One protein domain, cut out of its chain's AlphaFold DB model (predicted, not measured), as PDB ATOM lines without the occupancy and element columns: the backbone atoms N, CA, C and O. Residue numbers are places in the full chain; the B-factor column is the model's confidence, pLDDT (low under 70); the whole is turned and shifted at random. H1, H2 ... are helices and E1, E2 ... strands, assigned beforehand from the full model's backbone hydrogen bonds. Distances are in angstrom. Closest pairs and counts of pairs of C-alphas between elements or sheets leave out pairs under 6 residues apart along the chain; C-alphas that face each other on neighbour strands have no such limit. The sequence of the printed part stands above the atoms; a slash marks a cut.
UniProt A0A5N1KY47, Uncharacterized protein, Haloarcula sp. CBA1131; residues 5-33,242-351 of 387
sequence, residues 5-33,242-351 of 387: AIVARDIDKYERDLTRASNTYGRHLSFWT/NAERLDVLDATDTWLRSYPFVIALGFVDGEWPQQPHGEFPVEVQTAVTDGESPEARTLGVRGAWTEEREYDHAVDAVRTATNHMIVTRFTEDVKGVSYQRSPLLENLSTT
ATOM      1  N   ALA A   5     -36.917 -21.768  43.190       90.69
ATOM      2  CA  ALA A   5     -36.550 -22.413  41.936       90.69
ATOM      3  C   ALA A   5     -36.673 -23.939  42.040       90.69
ATOM      4  O   ALA A   5     -36.268 -24.548  43.030       90.69
ATOM      5  N   ILE A   6     -37.191 -24.566  40.992       93.44
ATOM      6  CA  ILE A   6     -37.142 -26.005  40.755       93.44
ATOM      7  C   ILE A   6     -36.011 -26.247  39.758       93.44
ATOM      8  O   ILE A   6     -35.983 -25.631  38.700       93.44
ATOM      9  N   VAL A   7     -35.068 -27.122  40.085       94.00
ATOM     10  CA  VAL A   7     -33.890 -27.377  39.248       94.00
ATOM     11  C   VAL A   7     -33.845 -28.852  38.886       94.00
ATOM     12  O   VAL A   7     -33.917 -29.694  39.773       94.00
ATOM     13  N   ALA A   8     -33.687 -29.187  37.612       93.38
ATOM     14  CA  ALA A   8     -33.435 -30.558  37.166       93.38
ATOM     15  C   ALA A   8     -32.155 -30.611  36.334       93.38
ATOM     16  O   ALA A   8     -31.723 -29.588  35.802       93.38
ATOM     17  N   ARG A   9     -31.534 -31.790  36.196       90.31
ATOM     18  CA  ARG A   9     -30.381 -31.915  35.291       90.31
ATOM     19  C   ARG A   9     -30.795 -31.686  33.847       90.31
ATOM     20  O   ARG A   9     -30.008 -31.153  33.083       90.31
ATOM     21  N   ASP A  10     -31.989 -32.141  33.502       85.50
ATOM     22  CA  ASP A  10     -32.596 -32.056  32.184       85.50
ATOM     23  C   ASP A  10     -34.093 -31.814  32.406       85.50
ATOM     24  O   ASP A  10     -34.829 -32.723  32.804       85.50
ATOM     25  N   ILE A  11     -34.518 -30.556  32.276       83.25
ATOM     26  CA  ILE A  11     -35.895 -30.134  32.584       83.25
ATOM     27  C   ILE A  11     -36.927 -30.695  31.612       83.25
ATOM     28  O   ILE A  11     -38.070 -30.907  32.027       83.25
ATOM     29  N   ASP A  12     -36.532 -31.011  30.379       76.62
ATOM     30  CA  ASP A  12     -37.444 -31.505  29.343       76.62
ATOM     31  C   ASP A  12     -38.083 -32.839  29.779       76.62
ATOM     32  O   ASP A  12     -39.250 -33.120  29.491       76.62
ATOM     33  N   LYS A  13     -37.364 -33.647  30.576       80.56
ATOM     34  CA  LYS A  13     -37.884 -34.892  31.173       80.56
ATOM     35  C   LYS A  13     -39.009 -34.672  32.184       80.56
ATOM     36  O   LYS A  13     -39.819 -35.574  32.385       80.56
ATOM     37  N   TYR A  14     -39.047 -33.513  32.836       83.94
ATOM     38  CA  TYR A  14     -39.966 -33.222  33.937       83.94
ATOM     39  C   TYR A  14     -41.088 -32.263  33.552       83.94
ATOM     40  O   TYR A  14     -42.087 -32.209  34.267       83.94
ATOM     41  N   GLU A  15     -40.963 -31.524  32.446       79.81
ATOM     42  CA  GLU A  15     -41.887 -30.448  32.068       79.81
ATOM     43  C   GLU A  15     -43.352 -30.887  32.063       79.81
ATOM     44  O   GLU A  15     -44.207 -30.254  32.690       79.81
ATOM     45  N   ARG A  16     -43.640 -32.027  31.429       75.25
ATOM     46  CA  ARG A  16     -45.000 -32.567  31.348       75.25
ATOM     47  C   ARG A  16     -45.578 -32.902  32.724       75.25
ATOM     48  O   ARG A  16     -46.728 -32.560  33.014       75.25
ATOM     49  N   ASP A  17     -44.809 -33.596  33.556       82.88
ATOM     50  CA  ASP A  17     -45.278 -34.057  34.864       82.88
ATOM     51  C   ASP A  17     -45.392 -32.897  35.857       82.88
ATOM     52  O   ASP A  17     -46.361 -32.826  36.617       82.88
ATOM     53  N   LEU A  18     -44.466 -31.938  35.794       84.50
ATOM     54  CA  LEU A  18     -44.509 -30.707  36.575       84.50
ATOM     55  C   LEU A  18     -45.685 -29.816  36.168       84.50
ATOM     56  O   LEU A  18     -46.387 -29.342  37.055       84.50
ATOM     57  N   THR A  19     -45.967 -29.660  34.873       75.69
ATOM     58  CA  THR A  19     -47.153 -28.935  34.378       75.69
ATOM     59  C   THR A  19     -48.448 -29.590  34.863       75.69
ATOM     60  O   THR A  19     -49.380 -28.933  35.329       75.69
ATOM     61  N   ARG A  20     -48.521 -30.925  34.829       76.31
ATOM     62  CA  ARG A  20     -49.684 -31.651  35.356       76.31
ATOM     63  C   ARG A  20     -49.848 -31.444  36.865       76.31
ATOM     64  O   ARG A  20     -50.969 -31.241  37.343       76.31
ATOM     65  N   ALA A  21     -48.752 -31.518  37.614       83.69
ATOM     66  CA  ALA A  21     -48.760 -31.288  39.053       83.69
ATOM     67  C   ALA A  21     -49.151 -29.840  39.374       83.69
ATOM     68  O   ALA A  21     -50.018 -29.618  40.214       83.69
ATOM     69  N   SER A  22     -48.587 -28.859  38.673       82.00
ATOM     70  CA  SER A  22     -48.865 -27.442  38.898       82.00
ATOM     71  C   SER A  22     -50.339 -27.115  38.673       82.00
ATOM     72  O   SER A  22     -50.943 -26.477  39.530       82.00
ATOM     73  N   ASN A  23     -50.953 -27.668  37.622       74.06
ATOM     74  CA  ASN A  23     -52.395 -27.554  37.380       74.06
ATOM     75  C   ASN A  23     -53.224 -28.166  38.517       74.06
ATOM     76  O   ASN A  23     -54.211 -27.582  38.955       74.06
ATOM     77  N   THR A  24     -52.804 -29.324  39.033       79.56
ATOM     78  CA  THR A  24     -53.485 -29.999  40.152       79.56
ATOM     79  C   THR A  24     -53.396 -29.186  41.448       79.56
ATOM     80  O   THR A  24     -54.357 -29.129  42.211       79.56
ATOM     81  N   TYR A  25     -52.254 -28.540  41.696       80.31
ATOM     82  CA  TYR A  25     -51.983 -27.780  42.919       80.31
ATOM     83  C   TYR A  25     -52.231 -26.268  42.787       80.31
ATOM     84  O   TYR A  25     -51.905 -25.522  43.713       80.31
ATOM     85  N   GLY A  26     -52.780 -25.800  41.660       78.38
ATOM     86  CA  GLY A  26     -53.036 -24.378  41.405       78.38
ATOM     87  C   GLY A  26     -51.771 -23.514  41.468       78.38
ATOM     88  O   GLY A  26     -51.795 -22.417  42.021       78.38
ATOM     89  N   ARG A  27     -50.639 -24.034  40.982       81.62
ATOM     90  CA  ARG A  27     -49.357 -23.321  40.910       81.62
ATOM     91  C   ARG A  27     -49.022 -22.976  39.467       81.62
ATOM     92  O   ARG A  27     -49.332 -23.736  38.556       81.62
ATOM     93  N   HIS A  28     -48.327 -21.858  39.285       77.44
ATOM     94  CA  HIS A  28     -47.822 -21.425  37.987       77.44
ATOM     95  C   HIS A  28     -46.313 -21.648  37.926       77.44
ATOM     96  O   HIS A  28     -45.574 -21.179  38.796       77.44
ATOM     97  N   LEU A  29     -45.875 -22.386  36.909       79.75
ATOM     98  CA  LEU A  29     -44.468 -22.653  36.626       79.75
ATOM     99  C   LEU A  29     -44.021 -21.793  35.440       79.75
ATOM    100  O   LEU A  29     -44.810 -21.537  34.535       79.75
ATOM    101  N   SER A  30     -42.771 -21.347  35.464       79.31
ATOM    102  CA  SER A  30     -42.084 -20.707  34.341       79.31
ATOM    103  C   SER A  30     -40.939 -21.622  33.929       79.31
ATOM    104  O   SER A  30     -39.958 -21.753  34.666       79.31
ATOM    105  N   PHE A  31     -41.094 -22.312  32.800       77.25
ATOM    106  CA  PHE A  31     -40.090 -23.246  32.303       77.25
ATOM    107  C   PHE A  31     -39.032 -22.520  31.487       77.25
ATOM    108  O   PHE A  31     -39.320 -21.836  30.509       77.25
ATOM    109  N   TRP A  32     -37.777 -22.749  31.854       76.69
ATOM    110  CA  TRP A  32     -36.615 -22.253  31.131       76.69
ATOM    111  C   TRP A  32     -36.185 -23.223  30.043       76.69
ATOM    112  O   TRP A  32     -35.002 -23.507  29.862       76.69
ATOM    113  N   THR A  33     -37.156 -23.769  29.328       66.62
ATOM    114  CA  THR A  33     -36.888 -24.671  28.225       66.62
ATOM    115  C   THR A  33     -36.525 -23.888  26.980       66.62
ATOM    116  O   THR A  33     -36.827 -22.701  26.778       66.62
ATOM    117  N   ASN A 242     -42.468 -14.667  32.789       48.22
ATOM    118  CA  ASN A 242     -42.992 -13.752  33.833       48.22
ATOM    119  C   ASN A 242     -42.461 -13.961  35.266       48.22
ATOM    120  O   ASN A 242     -42.246 -15.067  35.748       48.22
ATOM    121  N   ALA A 243     -42.307 -12.841  35.983       49.88
ATOM    122  CA  ALA A 243     -41.637 -12.749  37.284       49.88
ATOM    123  C   ALA A 243     -42.468 -13.201  38.508       49.88
ATOM    124  O   ALA A 243     -41.932 -13.179  39.620       49.88
ATOM    125  N   GLU A 244     -43.737 -13.586  38.320       52.25
ATOM    126  CA  GLU A 244     -44.674 -14.021  39.379       52.25
ATOM    127  C   GLU A 244     -44.801 -15.556  39.511       52.25
ATOM    128  O   GLU A 244     -45.644 -16.057  40.255       52.25
ATOM    129  N   ARG A 245     -43.979 -16.330  38.793       70.88
ATOM    130  CA  ARG A 245     -44.083 -17.800  38.700       70.88
ATOM    131  C   ARG A 245     -42.938 -18.509  39.426       70.88
ATOM    132  O   ARG A 245     -41.914 -17.898  39.715       70.88
ATOM    133  N   LEU A 246     -43.102 -19.796  39.748       83.50
ATOM    134  CA  LEU A 246     -41.999 -20.648  40.220       83.50
ATOM    135  C   LEU A 246     -41.068 -20.935  39.039       83.50
ATOM    136  O   LEU A 246     -41.523 -21.470  38.028       83.50
ATOM    137  N   ASP A 247     -39.789 -20.591  39.162       86.12
ATOM    138  CA  ASP A 247     -38.827 -20.814  38.080       86.12
ATOM    139  C   ASP A 247     -38.456 -22.298  38.000       86.12
ATOM    140  O   ASP A 247     -38.098 -22.896  39.013       86.12
ATOM    141  N   VAL A 248     -38.521 -22.895  36.809       88.06
ATOM    142  CA  VAL A 248     -38.071 -24.269  36.543       88.06
ATOM    143  C   VAL A 248     -36.881 -24.232  35.590       88.06
ATOM    144  O   VAL A 248     -37.024 -23.838  34.435       88.06
ATOM    145  N   LEU A 249     -35.711 -24.625  36.086       87.81
ATOM    146  CA  LEU A 249     -34.402 -24.400  35.473       87.81
ATOM    147  C   LEU A 249     -33.675 -25.714  35.189       87.81
ATOM    148  O   LEU A 249     -33.661 -26.620  36.027       87.81
ATOM    149  N   ASP A 250     -32.993 -25.783  34.048       88.44
ATOM    150  CA  ASP A 250     -31.924 -26.758  33.863       88.44
ATOM    151  C   ASP A 250     -30.755 -26.381  34.780       88.44
ATOM    152  O   ASP A 250     -30.472 -25.203  35.011       88.44
ATOM    153  N   ALA A 251     -30.049 -27.379  35.299       89.06
ATOM    154  CA  ALA A 251     -28.869 -27.191  36.128       89.06
ATOM    155  C   ALA A 251     -27.819 -26.280  35.473       89.06
ATOM    156  O   ALA A 251     -27.156 -25.512  36.163       89.06
ATOM    157  N   THR A 252     -27.707 -26.330  34.143       82.50
ATOM    158  CA  THR A 252     -26.813 -25.474  33.350       82.50
ATOM    159  C   THR A 252     -27.171 -23.988  33.424       82.50
ATOM    160  O   THR A 252     -26.286 -23.143  33.282       82.50
ATOM    161  N   ASP A 253     -28.435 -23.650  33.684       83.69
ATOM    162  CA  ASP A 253     -28.931 -22.271  33.688       83.69
ATOM    163  C   ASP A 253     -28.940 -21.634  35.074       83.69
ATOM    164  O   ASP A 253     -29.260 -20.450  35.203       83.69
ATOM    165  N   THR A 254     -28.587 -22.384  36.117       85.56
ATOM    166  CA  THR A 254     -28.548 -21.874  37.492       85.56
ATOM    167  C   THR A 254     -27.296 -21.044  37.791       85.56
ATOM    168  O   THR A 254     -27.240 -20.335  38.801       85.56
ATOM    169  N   TRP A 255     -26.305 -21.078  36.895       80.00
ATOM    170  CA  TRP A 255     -25.044 -20.360  37.036       80.00
ATOM    171  C   TRP A 255     -25.255 -18.851  37.254       80.00
ATOM    172  O   TRP A 255     -26.036 -18.202  36.557       80.00
ATOM    173  N   LEU A 256     -24.547 -18.291  38.244       78.88
ATOM    174  CA  LEU A 256     -24.662 -16.897  38.712       78.88
ATOM    175  C   LEU A 256     -26.063 -16.472  39.194       78.88
ATOM    176  O   LEU A 256     -26.304 -15.280  39.397       78.88
ATOM    177  N   ARG A 257     -26.980 -17.420  39.423       84.50
ATOM    178  CA  ARG A 257     -28.289 -17.146  40.025       84.50
ATOM    179  C   ARG A 257     -28.279 -17.399  41.520       84.50
ATOM    180  O   ARG A 257     -27.452 -18.135  42.056       84.50
ATOM    181  N   SER A 258     -29.241 -16.792  42.199       87.94
ATOM    182  CA  SER A 258     -29.460 -16.994  43.623       87.94
ATOM    183  C   SER A 258     -30.953 -16.975  43.909       87.94
ATOM    184  O   SER A 258     -31.641 -16.035  43.519       87.94
ATOM    185  N   TYR A 259     -31.427 -18.015  44.586       88.75
ATOM    186  CA  TYR A 259     -32.807 -18.185  45.021       88.75
ATOM    187  C   TYR A 259     -32.817 -18.526  46.515       88.75
ATOM    188  O   TYR A 259     -32.002 -19.343  46.951       88.75
ATOM    189  N   PRO A 260     -33.742 -17.965  47.313       88.44
ATOM    190  CA  PRO A 260     -33.906 -18.354  48.712       88.44
ATOM    191  C   PRO A 260     -34.107 -19.865  48.881       88.44
ATOM    192  O   PRO A 260     -33.459 -20.490  49.728       88.44
ATOM    193  N   PHE A 261     -34.948 -20.455  48.031       90.06
ATOM    194  CA  PHE A 261     -35.293 -21.869  48.069       90.06
ATOM    195  C   PHE A 261     -35.022 -22.546  46.728       90.06
ATOM    196  O   PHE A 261     -35.457 -22.068  45.684       90.06
ATOM    197  N   VAL A 262     -34.353 -23.699  46.762       93.31
ATOM    198  CA  VAL A 262     -34.162 -24.557  45.584       93.31
ATOM    199  C   VAL A 262     -34.724 -25.946  45.857       93.31
ATOM    200  O   VAL A 262     -34.420 -26.554  46.883       93.31
ATOM    201  N   ILE A 263     -35.519 -26.470  44.929       94.06
ATOM    202  CA  ILE A 263     -35.970 -27.862  44.903       94.06
ATOM    203  C   ILE A 263     -35.274 -28.544  43.729       94.06
ATOM    204  O   ILE A 263     -35.665 -28.364  42.580       94.06
ATOM    205  N   ALA A 264     -34.238 -29.322  44.014       94.81
ATOM    206  CA  ALA A 264     -33.490 -30.040  43.001       94.81
ATOM    207  C   ALA A 264     -34.079 -31.443  42.784       94.81
ATOM    208  O   ALA A 264     -34.232 -32.224  43.729       94.81
ATOM    209  N   LEU A 265     -34.441 -31.742  41.541       95.06
ATOM    210  CA  LEU A 265     -35.156 -32.942  41.137       95.06
ATOM    211  C   LEU A 265     -34.211 -34.036  40.654       95.06
ATOM    212  O   LEU A 265     -33.186 -33.768  40.027       95.06
ATOM    213  N   GLY A 266     -34.616 -35.281  40.904       93.88
ATOM    214  CA  GLY A 266     -34.095 -36.421  40.159       93.88
ATOM    215  C   GLY A 266     -32.706 -36.893  40.558       93.88
ATOM    216  O   GLY A 266     -32.046 -37.486  39.722       93.88
ATOM    217  N   PHE A 267     -32.241 -36.684  41.798       94.19
ATOM    218  CA  PHE A 267     -30.905 -37.122  42.247       94.19
ATOM    219  C   PHE A 267     -30.786 -38.654  42.384       94.19
ATOM    220  O   PHE A 267     -30.628 -39.224  43.476       94.19
ATOM    221  N   VAL A 268     -30.833 -39.325  41.241       94.62
ATOM    222  CA  VAL A 268     -30.620 -40.749  41.028       94.62
ATOM    223  C   VAL A 268     -29.360 -40.974  40.201       94.62
ATOM    224  O   VAL A 268     -28.912 -40.092  39.464       94.62
ATOM    225  N   ASP A 269     -28.780 -42.159  40.352       92.69
ATOM    226  CA  ASP A 269     -27.634 -42.592  39.557       92.69
ATOM    227  C   ASP A 269     -27.989 -42.653  38.059       92.69
ATOM    228  O   ASP A 269     -29.083 -43.089  37.691       92.69
ATOM    229  N   GLY A 270     -27.082 -42.173  37.205       88.88
ATOM    230  CA  GLY A 270     -27.266 -42.048  35.753       88.88
ATOM    231  C   GLY A 270     -28.021 -40.801  35.263       88.88
ATOM    232  O   GLY A 270     -27.989 -40.514  34.066       88.88
ATOM    233  N   GLU A 271     -28.676 -40.043  36.150       91.19
ATOM    234  CA  GLU A 271     -29.211 -38.705  35.839       91.19
ATOM    235  C   GLU A 271     -28.355 -37.603  36.459       91.19
ATOM    236  O   GLU A 271     -28.036 -36.621  35.797       91.19
ATOM    237  N   TRP A 272     -27.943 -37.799  37.711       91.88
ATOM    238  CA  TRP A 272     -26.994 -36.947  38.411       91.88
ATOM    239  C   TRP A 272     -25.847 -37.821  38.943       91.88
ATOM    240  O   TRP A 272     -26.028 -38.477  39.971       91.88
ATOM    241  N   PRO A 273     -24.664 -37.848  38.309       91.44
ATOM    242  CA  PRO A 273     -24.336 -37.216  37.031       91.44
ATOM    243  C   PRO A 273     -24.937 -37.984  35.841       91.44
ATOM    244  O   PRO A 273     -25.220 -39.181  35.950       91.44
ATOM    245  N   GLN A 274     -25.090 -37.321  34.689       88.69
ATOM    246  CA  GLN A 274     -25.282 -38.050  33.435       88.69
ATOM    247  C   GLN A 274     -24.009 -38.824  33.088       88.69
ATOM    248  O   GLN A 274     -22.899 -38.316  33.232       88.69
ATOM    249  N   GLN A 275     -24.172 -40.053  32.601       86.38
ATOM    250  CA  GLN A 275     -23.035 -40.857  32.158       86.38
ATOM    251  C   GLN A 275     -22.390 -40.251  30.894       86.38
ATOM    252  O   GLN A 275     -23.115 -39.763  30.012       86.38
ATOM    253  N   PRO A 276     -21.050 -40.301  30.766       84.50
ATOM    254  CA  PRO A 276     -20.361 -39.858  29.563       84.50
ATOM    255  C   PRO A 276     -20.900 -40.531  28.298       84.50
ATOM    256  O   PRO A 276     -21.176 -41.732  28.273       84.50
ATOM    257  N   HIS A 277     -21.055 -39.752  27.231       82.06
ATOM    258  CA  HIS A 277     -21.636 -40.206  25.972       82.06
ATOM    259  C   HIS A 277     -21.065 -39.441  24.773       82.06
ATOM    260  O   HIS A 277     -20.572 -38.318  24.877       82.06
ATOM    261  N   GLY A 278     -21.150 -40.047  23.591       82.12
ATOM    262  CA  GLY A 278     -20.718 -39.422  22.346       82.12
ATOM    263  C   GLY A 278     -20.678 -40.399  21.179       82.12
ATOM    264  O   GLY A 278     -20.690 -41.611  21.367       82.12
ATOM    265  N   GLU A 279     -20.614 -39.858  19.962       85.31
ATOM    266  CA  GLU A 279     -20.548 -40.654  18.723       85.31
ATOM    267  C   GLU A 279     -19.169 -41.288  18.484       85.31
ATOM    268  O   GLU A 279     -19.041 -42.244  17.720       85.31
ATOM    269  N   PHE A 280     -18.124 -40.754  19.121       86.50
ATOM    270  CA  PHE A 280     -16.768 -41.280  18.997       86.50
ATOM    271  C   PHE A 280     -16.586 -42.543  19.850       86.50
ATOM    272  O   PHE A 280     -17.171 -42.621  20.930       86.50
ATOM    273  N   PRO A 281     -15.748 -43.509  19.429       90.69
ATOM    274  CA  PRO A 281     -15.395 -44.653  20.268       90.69
ATOM    275  C   PRO A 281     -14.828 -44.208  21.619       90.69
ATOM    276  O   PRO A 281     -14.088 -43.222  21.676       90.69
ATOM    277  N   VAL A 282     -15.148 -44.938  22.690       88.06
ATOM    278  CA  VAL A 282     -14.732 -44.594  24.063       88.06
ATOM    279  C   VAL A 282     -13.214 -44.471  24.160       88.06
ATOM    280  O   VAL A 282     -12.723 -43.548  24.792       88.06
ATOM    281  N   GLU A 283     -12.463 -45.313  23.452       90.00
ATOM    282  CA  GLU A 283     -10.999 -45.269  23.429       90.00
ATOM    283  C   GLU A 283     -10.473 -43.930  22.893       90.00
ATOM    284  O   GLU A 283      -9.482 -43.402  23.389       90.00
ATOM    285  N   VAL A 284     -11.158 -43.352  21.899       88.25
ATOM    286  CA  VAL A 284     -10.820 -42.030  21.354       88.25
ATOM    287  C   VAL A 284     -11.197 -40.936  22.344       88.25
ATOM    288  O   VAL A 284     -10.418 -40.005  22.535       88.25
ATOM    289  N   GLN A 285     -12.367 -41.049  22.981       88.69
ATOM    290  CA  GLN A 285     -12.795 -40.098  24.006       88.69
ATOM    291  C   GLN A 285     -11.772 -40.056  25.150       88.69
ATOM    292  O   GLN A 285     -11.262 -38.985  25.453       88.69
ATOM    293  N   THR A 286     -11.395 -41.214  25.701       88.38
ATOM    294  CA  THR A 286     -10.396 -41.343  26.773       88.38
ATOM    295  C   THR A 286      -9.036 -40.800  26.348       88.38
ATOM    296  O   THR A 286      -8.478 -39.968  27.054       88.38
ATOM    297  N   ALA A 287      -8.529 -41.171  25.166       90.81
ATOM    298  CA  ALA A 287      -7.226 -40.695  24.701       90.81
ATOM    299  C   ALA A 287      -7.160 -39.161  24.575       90.81
ATOM    300  O   ALA A 287      -6.121 -38.559  24.868       90.81
ATOM    301  N   VAL A 288      -8.260 -38.528  24.143       90.00
ATOM    302  CA  VAL A 288      -8.382 -37.064  24.055       90.00
ATOM    303  C   VAL A 288      -8.536 -36.430  25.432       90.00
ATOM    304  O   VAL A 288      -7.811 -35.482  25.727       90.00
ATOM    305  N   THR A 289      -9.427 -36.954  26.274       88.81
ATOM    306  CA  THR A 289      -9.660 -36.460  27.637       88.81
ATOM    307  C   THR A 289      -8.385 -36.516  28.485       88.81
ATOM    308  O   THR A 289      -8.021 -35.518  29.103       88.81
ATOM    309  N   ASP A 290      -7.651 -37.629  28.437       90.56
ATOM    310  CA  ASP A 290      -6.423 -37.840  29.216       90.56
ATOM    311  C   ASP A 290      -5.182 -37.212  28.554       90.56
ATOM    312  O   ASP A 290      -4.104 -37.122  29.152       90.56
ATOM    313  N   GLY A 291      -5.307 -36.759  27.301       89.19
ATOM    314  CA  GLY A 291      -4.213 -36.167  26.537       89.19
ATOM    315  C   GLY A 291      -3.047 -37.138  26.320       89.19
ATOM    316  O   GLY A 291      -1.881 -36.756  26.502       89.19
ATOM    317  N   GLU A 292      -3.350 -38.383  25.940       91.56
ATOM    318  CA  GLU A 292      -2.382 -39.486  25.821       91.56
ATOM    319  C   GLU A 292      -1.316 -39.254  24.736       91.56
ATOM    320  O   GLU A 292      -0.185 -39.733  24.865       91.56
ATOM    321  N   SER A 293      -1.632 -38.479  23.690       90.62
ATOM    322  CA  SER A 293      -0.699 -38.121  22.611       90.62
ATOM    323  C   SER A 293      -0.610 -36.604  22.366       90.62
ATOM    324  O   SER A 293      -1.496 -35.845  22.773       90.62
ATOM    325  N   PRO A 294       0.450 -36.120  21.685       90.19
ATOM    326  CA  PRO A 294       0.533 -34.729  21.246       90.19
ATOM    327  C   PRO A 294      -0.663 -34.298  20.391       90.19
ATOM    328  O   PRO A 294      -1.176 -33.203  20.589       90.19
ATOM    329  N   GLU A 295      -1.135 -35.157  19.487       89.44
ATOM    330  CA  GLU A 295      -2.301 -34.913  18.632       89.44
ATOM    331  C   GLU A 295      -3.583 -34.833  19.463       89.44
ATOM    332  O   GLU A 295      -4.371 -33.908  19.280       89.44
ATOM    333  N   ALA A 296      -3.761 -35.736  20.431       87.19
ATOM    334  CA  ALA A 296      -4.901 -35.722  21.345       87.19
ATOM    335  C   ALA A 296      -5.009 -34.394  22.115       87.19
ATOM    336  O   ALA A 296      -6.084 -33.810  22.189       87.19
ATOM    337  N   ARG A 297      -3.879 -33.846  22.580       88.19
ATOM    338  CA  ARG A 297      -3.826 -32.545  23.279       88.19
ATOM    339  C   ARG A 297      -4.147 -31.340  22.395       88.19
ATOM    340  O   ARG A 297      -4.354 -30.251  22.923       88.19
ATOM    341  N   THR A 298      -4.148 -31.499  21.069       89.94
ATOM    342  CA  THR A 298      -4.595 -30.436  20.151       89.94
ATOM    343  C   THR A 298      -6.112 -30.400  19.982       89.94
ATOM    344  O   THR A 298      -6.644 -29.401  19.498       89.94
ATOM    345  N   LEU A 299      -6.813 -31.466  20.379       85.56
ATOM    346  CA  LEU A 299      -8.263 -31.556  20.304       85.56
ATOM    347  C   LEU A 299      -8.890 -31.025  21.597       85.56
ATOM    348  O   LEU A 299      -8.400 -31.268  22.696       85.56
ATOM    349  N   GLY A 300      -9.992 -30.288  21.464       82.94
ATOM    350  CA  GLY A 300     -10.770 -29.845  22.618       82.94
ATOM    351  C   GLY A 300     -11.561 -31.004  23.221       82.94
ATOM    352  O   GLY A 300     -12.286 -31.692  22.499       82.94
ATOM    353  N   VAL A 301     -11.459 -31.187  24.539       83.75
ATOM    354  CA  VAL A 301     -12.275 -32.158  25.279       83.75
ATOM    355  C   VAL A 301     -13.734 -31.708  25.243       83.75
ATOM    356  O   VAL A 301     -14.057 -30.573  25.602       83.75
ATOM    357  N   ARG A 302     -14.630 -32.584  24.777       81.75
ATOM    358  CA  ARG A 302     -16.070 -32.308  24.782       81.75
ATOM    359  C   ARG A 302     -16.628 -32.597  26.170       81.75
ATOM    360  O   ARG A 302     -16.402 -33.678  26.693       81.75
ATOM    361  N   GLY A 303     -17.431 -31.684  26.720       78.94
ATOM    362  CA  GLY A 303     -18.001 -31.849  28.065       78.94
ATOM    363  C   GLY A 303     -18.858 -33.109  28.243       78.94
ATOM    364  O   GLY A 303     -18.920 -33.645  29.339       78.94
ATOM    365  N   ALA A 304     -19.461 -33.626  27.167       81.81
ATOM    366  CA  ALA A 304     -20.222 -34.878  27.192       81.81
ATOM    367  C   ALA A 304     -19.357 -36.133  27.433       81.81
ATOM    368  O   ALA A 304     -19.901 -37.185  27.747       81.81
ATOM    369  N   TRP A 305     -18.030 -36.045  27.284       85.00
ATOM    370  CA  TRP A 305     -17.099 -37.169  27.473       85.00
ATOM    371  C   TRP A 305     -16.598 -37.302  28.916       85.00
ATOM    372  O   TRP A 305     -15.788 -38.177  29.206       85.00
ATOM    373  N   THR A 306     -17.050 -36.422  29.807       83.75
ATOM    374  CA  THR A 306     -16.483 -36.211  31.142       83.75
ATOM    375  C   THR A 306     -17.595 -36.029  32.165       83.75
ATOM    376  O   THR A 306     -18.574 -35.341  31.881       83.75
ATOM    377  N   GLU A 307     -17.435 -36.578  33.369       84.56
ATOM    378  CA  GLU A 307     -18.377 -36.343  34.476       84.56
ATOM    379  C   GLU A 307     -18.077 -35.029  35.219       84.56
ATOM    380  O   GLU A 307     -18.912 -34.520  35.964       84.56
ATOM    381  N   GLU A 308     -16.907 -34.425  34.997       85.44
ATOM    382  CA  GLU A 308     -16.472 -33.181  35.636       85.44
ATOM    383  C   GLU A 308     -17.477 -32.048  35.411       85.44
ATOM    384  O   GLU A 308     -17.809 -31.305  36.335       85.44
ATOM    385  N   ARG A 309     -18.028 -31.956  34.196       83.94
ATOM    386  CA  ARG A 309     -19.034 -30.942  33.874       83.94
ATOM    387  C   ARG A 309     -20.358 -31.182  34.605       83.94
ATOM    388  O   ARG A 309     -21.034 -30.228  34.981       83.94
ATOM    389  N   GLU A 310     -20.709 -32.439  34.844       88.62
ATOM    390  CA  GLU A 310     -21.897 -32.815  35.613       88.62
ATOM    391  C   GLU A 310     -21.748 -32.452  37.089       88.62
ATOM    392  O   GLU A 310     -22.700 -31.994  37.726       88.62
ATOM    393  N   TYR A 311     -20.534 -32.602  37.624       89.00
ATOM    394  CA  TYR A 311     -20.208 -32.143  38.966       89.00
ATOM    395  C   TYR A 311     -20.348 -30.622  39.085       89.00
ATOM    396  O   TYR A 311     -20.973 -30.147  40.033       89.00
ATOM    397  N   ASP A 312     -19.846 -29.861  38.107       88.62
ATOM    398  CA  ASP A 312     -20.024 -28.404  38.066       88.62
ATOM    399  C   ASP A 312     -21.508 -28.015  38.070       88.62
ATOM    400  O   ASP A 312     -21.915 -27.177  38.871       88.62
ATOM    401  N   HIS A 313     -22.339 -28.663  37.244       89.38
ATOM    402  CA  HIS A 313     -23.786 -28.413  37.216       89.38
ATOM    403  C   HIS A 313     -24.453 -28.683  38.573       89.38
ATOM    404  O   HIS A 313     -25.322 -27.925  39.007       89.38
ATOM    405  N   ALA A 314     -24.046 -29.747  39.269       90.44
ATOM    406  CA  ALA A 314     -24.564 -30.052  40.600       90.44
ATOM    407  C   ALA A 314     -24.101 -29.029  41.644       90.44
ATOM    408  O   ALA A 314     -24.891 -28.611  42.492       90.44
ATOM    409  N   VAL A 315     -22.840 -28.591  41.578       90.50
ATOM    410  CA  VAL A 315     -22.305 -27.534  42.445       90.50
ATOM    411  C   VAL A 315     -23.033 -26.216  42.210       90.50
ATOM    412  O   VAL A 315     -23.379 -25.550  43.188       90.50
ATOM    413  N   ASP A 316     -23.290 -25.853  40.955       90.25
ATOM    414  CA  ASP A 316     -24.045 -24.652  40.603       90.25
ATOM    415  C   ASP A 316     -25.461 -24.732  41.184       90.25
ATOM    416  O   ASP A 316     -25.825 -23.863  41.974       90.25
ATOM    417  N   ALA A 317     -26.190 -25.832  40.957       90.12
ATOM    418  CA  ALA A 317     -27.527 -26.046  41.521       90.12
ATOM    419  C   ALA A 317     -27.569 -25.956  43.060       90.12
ATOM    420  O   ALA A 317     -28.512 -25.403  43.629       90.12
ATOM    421  N   VAL A 318     -26.545 -26.474  43.750       89.50
ATOM    422  CA  VAL A 318     -26.419 -26.363  45.215       89.50
ATOM    423  C   VAL A 318     -26.156 -24.918  45.639       89.50
ATOM    424  O   VAL A 318     -26.771 -24.435  46.590       89.50
ATOM    425  N   ARG A 319     -25.246 -24.216  44.956       90.31
ATOM    426  CA  ARG A 319     -24.854 -22.835  45.284       90.31
ATOM    427  C   ARG A 319     -25.930 -21.808  44.964       90.31
ATOM    428  O   ARG A 319     -25.908 -20.722  45.538       90.31
ATOM    429  N   THR A 320     -26.867 -22.145  44.087       91.88
ATOM    430  CA  THR A 320     -28.031 -21.310  43.790       91.88
ATOM    431  C   THR A 320     -28.916 -21.094  45.015       91.88
ATOM    432  O   THR A 320     -29.514 -20.028  45.140       91.88
ATOM    433  N   ALA A 321     -28.997 -22.064  45.931       92.12
ATOM    434  CA  ALA A 321     -29.808 -21.945  47.138       92.12
ATOM    435  C   ALA A 321     -29.119 -21.068  48.193       92.12
ATOM    436  O   ALA A 321     -28.054 -21.424  48.699       92.12
ATOM    437  N   THR A 322     -29.744 -19.958  48.594       90.06
ATOM    438  CA  THR A 322     -29.184 -19.090  49.645       90.06
ATOM    439  C   THR A 322     -29.642 -19.477  51.049       90.06
ATOM    440  O   THR A 322     -28.881 -19.285  51.996       90.06
ATOM    441  N   ASN A 323     -30.855 -20.034  51.205       88.12
ATOM    442  CA  ASN A 323     -31.411 -20.377  52.522       88.12
ATOM    443  C   ASN A 323     -31.633 -21.882  52.688       88.12
ATOM    444  O   ASN A 323     -31.214 -22.461  53.693       88.12
ATOM    445  N   HIS A 324     -32.324 -22.522  51.739       89.12
ATOM    446  CA  HIS A 324     -32.649 -23.943  51.848       89.12
ATOM    447  C   HIS A 324     -32.660 -24.649  50.494       89.12
ATOM    448  O   HIS A 324     -33.190 -24.131  49.513       89.12
ATOM    449  N   MET A 325     -32.137 -25.874  50.475       90.94
ATOM    450  CA  MET A 325     -32.191 -26.766  49.323       90.94
ATOM    451  C   MET A 325     -32.911 -28.056  49.712       90.94
ATOM    452  O   MET A 325     -32.563 -28.698  50.705       90.94
ATOM    453  N   ILE A 326     -33.903 -28.441  48.919       92.25
ATOM    454  CA  ILE A 326     -34.567 -29.740  48.990       92.25
ATOM    455  C   ILE A 326     -34.078 -30.555  47.804       92.25
ATOM    456  O   ILE A 326     -34.109 -30.080  46.677       92.25
ATOM    457  N   VAL A 327     -33.652 -31.788  48.056       93.12
ATOM    458  CA  VAL A 327     -33.282 -32.726  46.997       93.12
ATOM    459  C   VAL A 327     -34.299 -33.851  46.962       93.12
ATOM    460  O   VAL A 327     -34.567 -34.475  47.993       93.12
ATOM    461  N   THR A 328     -34.847 -34.127  45.784       92.69
ATOM    462  CA  THR A 328     -35.755 -35.251  45.564       92.69
ATOM    463  C   THR A 328     -35.078 -36.333  44.731       92.69
ATOM    464  O   THR A 328     -34.185 -36.078  43.923       92.69
ATOM    465  N   ARG A 329     -35.495 -37.579  44.955       92.31
ATOM    466  CA  ARG A 329     -35.130 -38.730  44.129       92.31
ATOM    467  C   ARG A 329     -36.326 -39.665  44.048       92.31
ATOM    468  O   ARG A 329     -37.029 -39.840  45.045       92.31
ATOM    469  N   PHE A 330     -36.516 -40.298  42.903       91.25
ATOM    470  CA  PHE A 330     -37.404 -41.447  42.781       91.25
ATOM    471  C   PHE A 330     -36.608 -42.737  43.028       91.25
ATOM    472  O   PHE A 330     -35.379 -42.751  42.994       91.25
ATOM    473  N   THR A 331     -37.308 -43.814  43.380       92.38
ATOM    474  CA  THR A 331     -36.704 -45.152  43.563       92.38
ATOM    475  C   THR A 331     -37.126 -46.124  42.475       92.38
ATOM    476  O   THR A 331     -36.454 -47.130  42.272       92.38
ATOM    477  N   GLU A 332     -38.203 -45.804  41.768       93.12
ATOM    478  CA  GLU A 332     -38.793 -46.596  40.703       93.12
ATOM    479  C   GLU A 332     -39.418 -45.638  39.681       93.12
ATOM    480  O   GLU A 332     -39.985 -44.616  40.080       93.12
ATOM    481  N   ASP A 333     -39.283 -45.930  38.387       87.12
ATOM    482  CA  ASP A 333     -39.954 -45.175  37.323       87.12
ATOM    483  C   ASP A 333     -41.290 -45.813  36.897       87.12
ATOM    484  O   ASP A 333     -41.687 -46.882  37.355       87.12
ATOM    485  N   VAL A 334     -41.994 -45.166  35.962       82.81
ATOM    486  CA  VAL A 334     -43.290 -45.641  35.440       82.81
ATOM    487  C   VAL A 334     -43.222 -46.992  34.712       82.81
ATOM    488  O   VAL A 334     -44.263 -47.590  34.441       82.81
ATOM    489  N   LYS A 335     -42.021 -47.472  34.364       88.19
ATOM    490  CA  LYS A 335     -41.781 -48.779  33.734       88.19
ATOM    491  C   LYS A 335     -41.384 -49.847  34.759       88.19
ATOM    492  O   LYS A 335     -41.157 -50.991  34.368       88.19
ATOM    493  N   GLY A 336     -41.309 -49.494  36.042       90.62
ATOM    494  CA  GLY A 336     -40.893 -50.381  37.124       90.62
ATOM    495  C   GLY A 336     -39.378 -50.561  37.233       90.62
ATOM    496  O   GLY A 336     -38.914 -51.506  37.872       90.62
ATOM    497  N   VAL A 337     -38.580 -49.704  36.586       92.44
ATOM    498  CA  VAL A 337     -37.117 -49.761  36.703       92.44
ATOM    499  C   VAL A 337     -36.718 -49.143  38.032       92.44
ATOM    500  O   VAL A 337     -37.113 -48.022  38.335       92.44
ATOM    501  N   SER A 338     -35.931 -49.868  38.827       94.31
ATOM    502  CA  SER A 338     -35.422 -49.370  40.104       94.31
ATOM    503  C   SER A 338     -34.176 -48.507  39.923       94.31
ATOM    504  O   SER A 338     -33.262 -48.880  39.189       94.31
ATOM    505  N   TYR A 339     -34.099 -47.406  40.668       93.69
ATOM    506  CA  TYR A 339     -32.997 -46.447  40.613       93.69
ATOM    507  C   TYR A 339     -32.273 -46.348  41.953       93.69
ATOM    508  O   TYR A 339     -32.881 -46.345  43.030       93.69
ATOM    509  N   GLN A 340     -30.946 -46.247  41.877       94.62
ATOM    510  CA  GLN A 340     -30.096 -46.006  43.038       94.62
ATOM    511  C   GLN A 340     -29.952 -44.510  43.311       94.62
ATOM    512  O   GLN A 340     -30.221 -43.661  42.462       94.62
ATOM    513  N   ARG A 341     -29.557 -44.178  44.542       93.56
ATOM    514  CA  ARG A 341     -29.261 -42.798  44.942       93.56
ATOM    515  C   ARG A 341     -28.077 -42.271  44.125       93.56
ATOM    516  O   ARG A 341     -27.094 -42.985  43.980       93.56
ATOM    517  N   SER A 342     -28.159 -41.016  43.684       93.88
ATOM    518  CA  SER A 342     -27.048 -40.325  43.023       93.88
ATOM    519  C   SER A 342     -25.758 -40.363  43.865       93.88
ATOM    520  O   SER A 342     -25.819 -40.037  45.063       93.88
ATOM    521  N   PRO A 343     -24.594 -40.670  43.259       92.56
ATOM    522  CA  PRO A 343     -23.300 -40.610  43.941       92.56
ATOM    523  C   PRO A 343     -22.906 -39.175  44.340       92.56
ATOM    524  O   PRO A 343     -22.181 -38.975  45.312       92.56
ATOM    525  N   LEU A 344     -23.452 -38.142  43.682       90.06
ATOM    526  CA  LEU A 344     -23.173 -36.736  44.022       90.06
ATOM    527  C   LEU A 344     -23.668 -36.355  45.425       90.06
ATOM    528  O   LEU A 344     -23.198 -35.384  46.016       90.06
ATOM    529  N   LEU A 345     -24.590 -37.138  45.994       89.38
ATOM    530  CA  LEU A 345     -25.083 -36.935  47.353       89.38
ATOM    531  C   LEU A 345     -24.198 -37.559  48.439       89.38
ATOM    532  O   LEU A 345     -24.464 -37.325  49.620       89.38
ATOM    533  N   GLU A 346     -23.186 -38.358  48.095       86.19
ATOM    534  CA  GLU A 346     -22.309 -39.005  49.084       86.19
ATOM    535  C   GLU A 346     -21.518 -37.985  49.904       86.19
ATOM    536  O   GLU A 346     -21.362 -38.138  51.115       86.19
ATOM    537  N   ASN A 347     -21.096 -36.901  49.253       77.31
ATOM    538  CA  ASN A 347     -20.297 -35.841  49.863       77.31
ATOM    539  C   ASN A 347     -21.145 -34.708  50.463       77.31
ATOM    540  O   ASN A 347     -20.600 -33.746  51.005       77.31
ATOM    541  N   LEU A 348     -22.478 -34.811  50.394       81.62
ATOM    542  CA  LEU A 348     -23.398 -33.823  50.949       81.62
ATOM    543  C   LEU A 348     -24.005 -34.322  52.259       81.62
ATOM    544  O   LEU A 348     -24.528 -35.432  52.366       81.62
ATOM    545  N   SER A 349     -23.992 -33.454  53.271       81.69
ATOM    546  CA  SER A 349     -24.642 -33.718  54.557       81.69
ATOM    547  C   SER A 349     -26.159 -33.570  54.427       81.69
ATOM    548  O   SER A 349     -26.739 -32.550  54.792       81.69
ATOM    549  N   THR A 350     -26.812 -34.592  53.879       84.44
ATOM    550  CA  THR A 350     -28.266 -34.610  53.687       84.44
ATOM    551  C   THR A 350     -28.987 -35.104  54.935       84.44
ATOM    552  O   THR A 350     -28.517 -36.007  55.623       84.44
ATOM    553  N   THR A 351     -30.170 -34.561  55.212       86.94
ATOM    554  CA  THR A 351     -31.075 -35.108  56.231       86.94
ATOM    555  C   THR A 351     -32.326 -35.635  55.556       86.94
ATOM    556  O   THR A 351     -33.078 -34.867  54.964       86.94
TER     557      THR A 351
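What this domain is: This is residues 5 to 33 and 242 to 351 of the 387 residues of an uncharacterized protein of Haloarcula sp. CBA1131 (UniProt A0A5N1KY47). A strongly twisted wall of five parallel strands has H1 over one face and H3 over the other, while long loops reach away to H2, far from the sheet. The 139 printed residues run E1 H1 E2 E3 E4 H2 H3 E5, the sheet E2 E3 E1 E4 E5. The class is mixed, helices and strands, with under half of the residues in named elements. It is only just compact, close to loose, with a radius of gyration of 17.3 A; it spans 57 by 37 by 30 A.

How they stand to each other: E1, residues 5 to 8, is parallel to E3, residues 246 to 250 (N 6 and O 247, 2.7 A), and to E4, residues 259 to 264 (N 7 and O 263, 2.9 A). H1, residues 15 to 25, is on the sheet at a height of 10.3 A, over E3 and edge strand E2, residues 29 to 31; the C-alphas of Ser 22 and Leu 29 are its closest to E2, 6.9 A apart. E1, H1 and E2 make a split strand-helix-strand unit, E3 lying between its strands, with a right-handed crossover. E2 is parallel to E3 (N 30 and O 246, 2.9 A). H2, residues 282 to 289, is not on the sheet. H3, residues 308 to 320, is on the opposite face from H1, at a height of 11.1 A, over E1 and E4; its closest C-alphas to E4 are those of Thr 320 and Tyr 259, 5.8 A. H2 and H3 are apart. E5, residues 321 to 327, is the other edge strand, parallel to E4 (N 262 and O 324, 3.0 A). E4, H2, H3 and E5 form a strand-helix-strand unit, two parallel neighbour strands joined through helices, its crossover right-handed. In H1, H2 and H3 every O i to N i+4 pair is within hydrogen-bond range.

Where its parts are: E1 begins at C-alpha 5 (-36.550, -22.413, 41.936). H1 measures 15.1 A, H3 18.5 A and E3 13.4 A. E5 ends at C-alpha 327 (-33.282, -32.726, 46.997).

The domain as a whole: The C-alphas of Gly 26 and Pro 294 are farthest apart, 58.2 A. Residues 34 to 241 are not printed; C-alphas 33 and 242 are 13.7 A apart across the cut. The links E4 to H2 and H2 to H3 are long. Mean pLDDT of the printed part is 86.1; residues 33 and 242 to 244 are under 70.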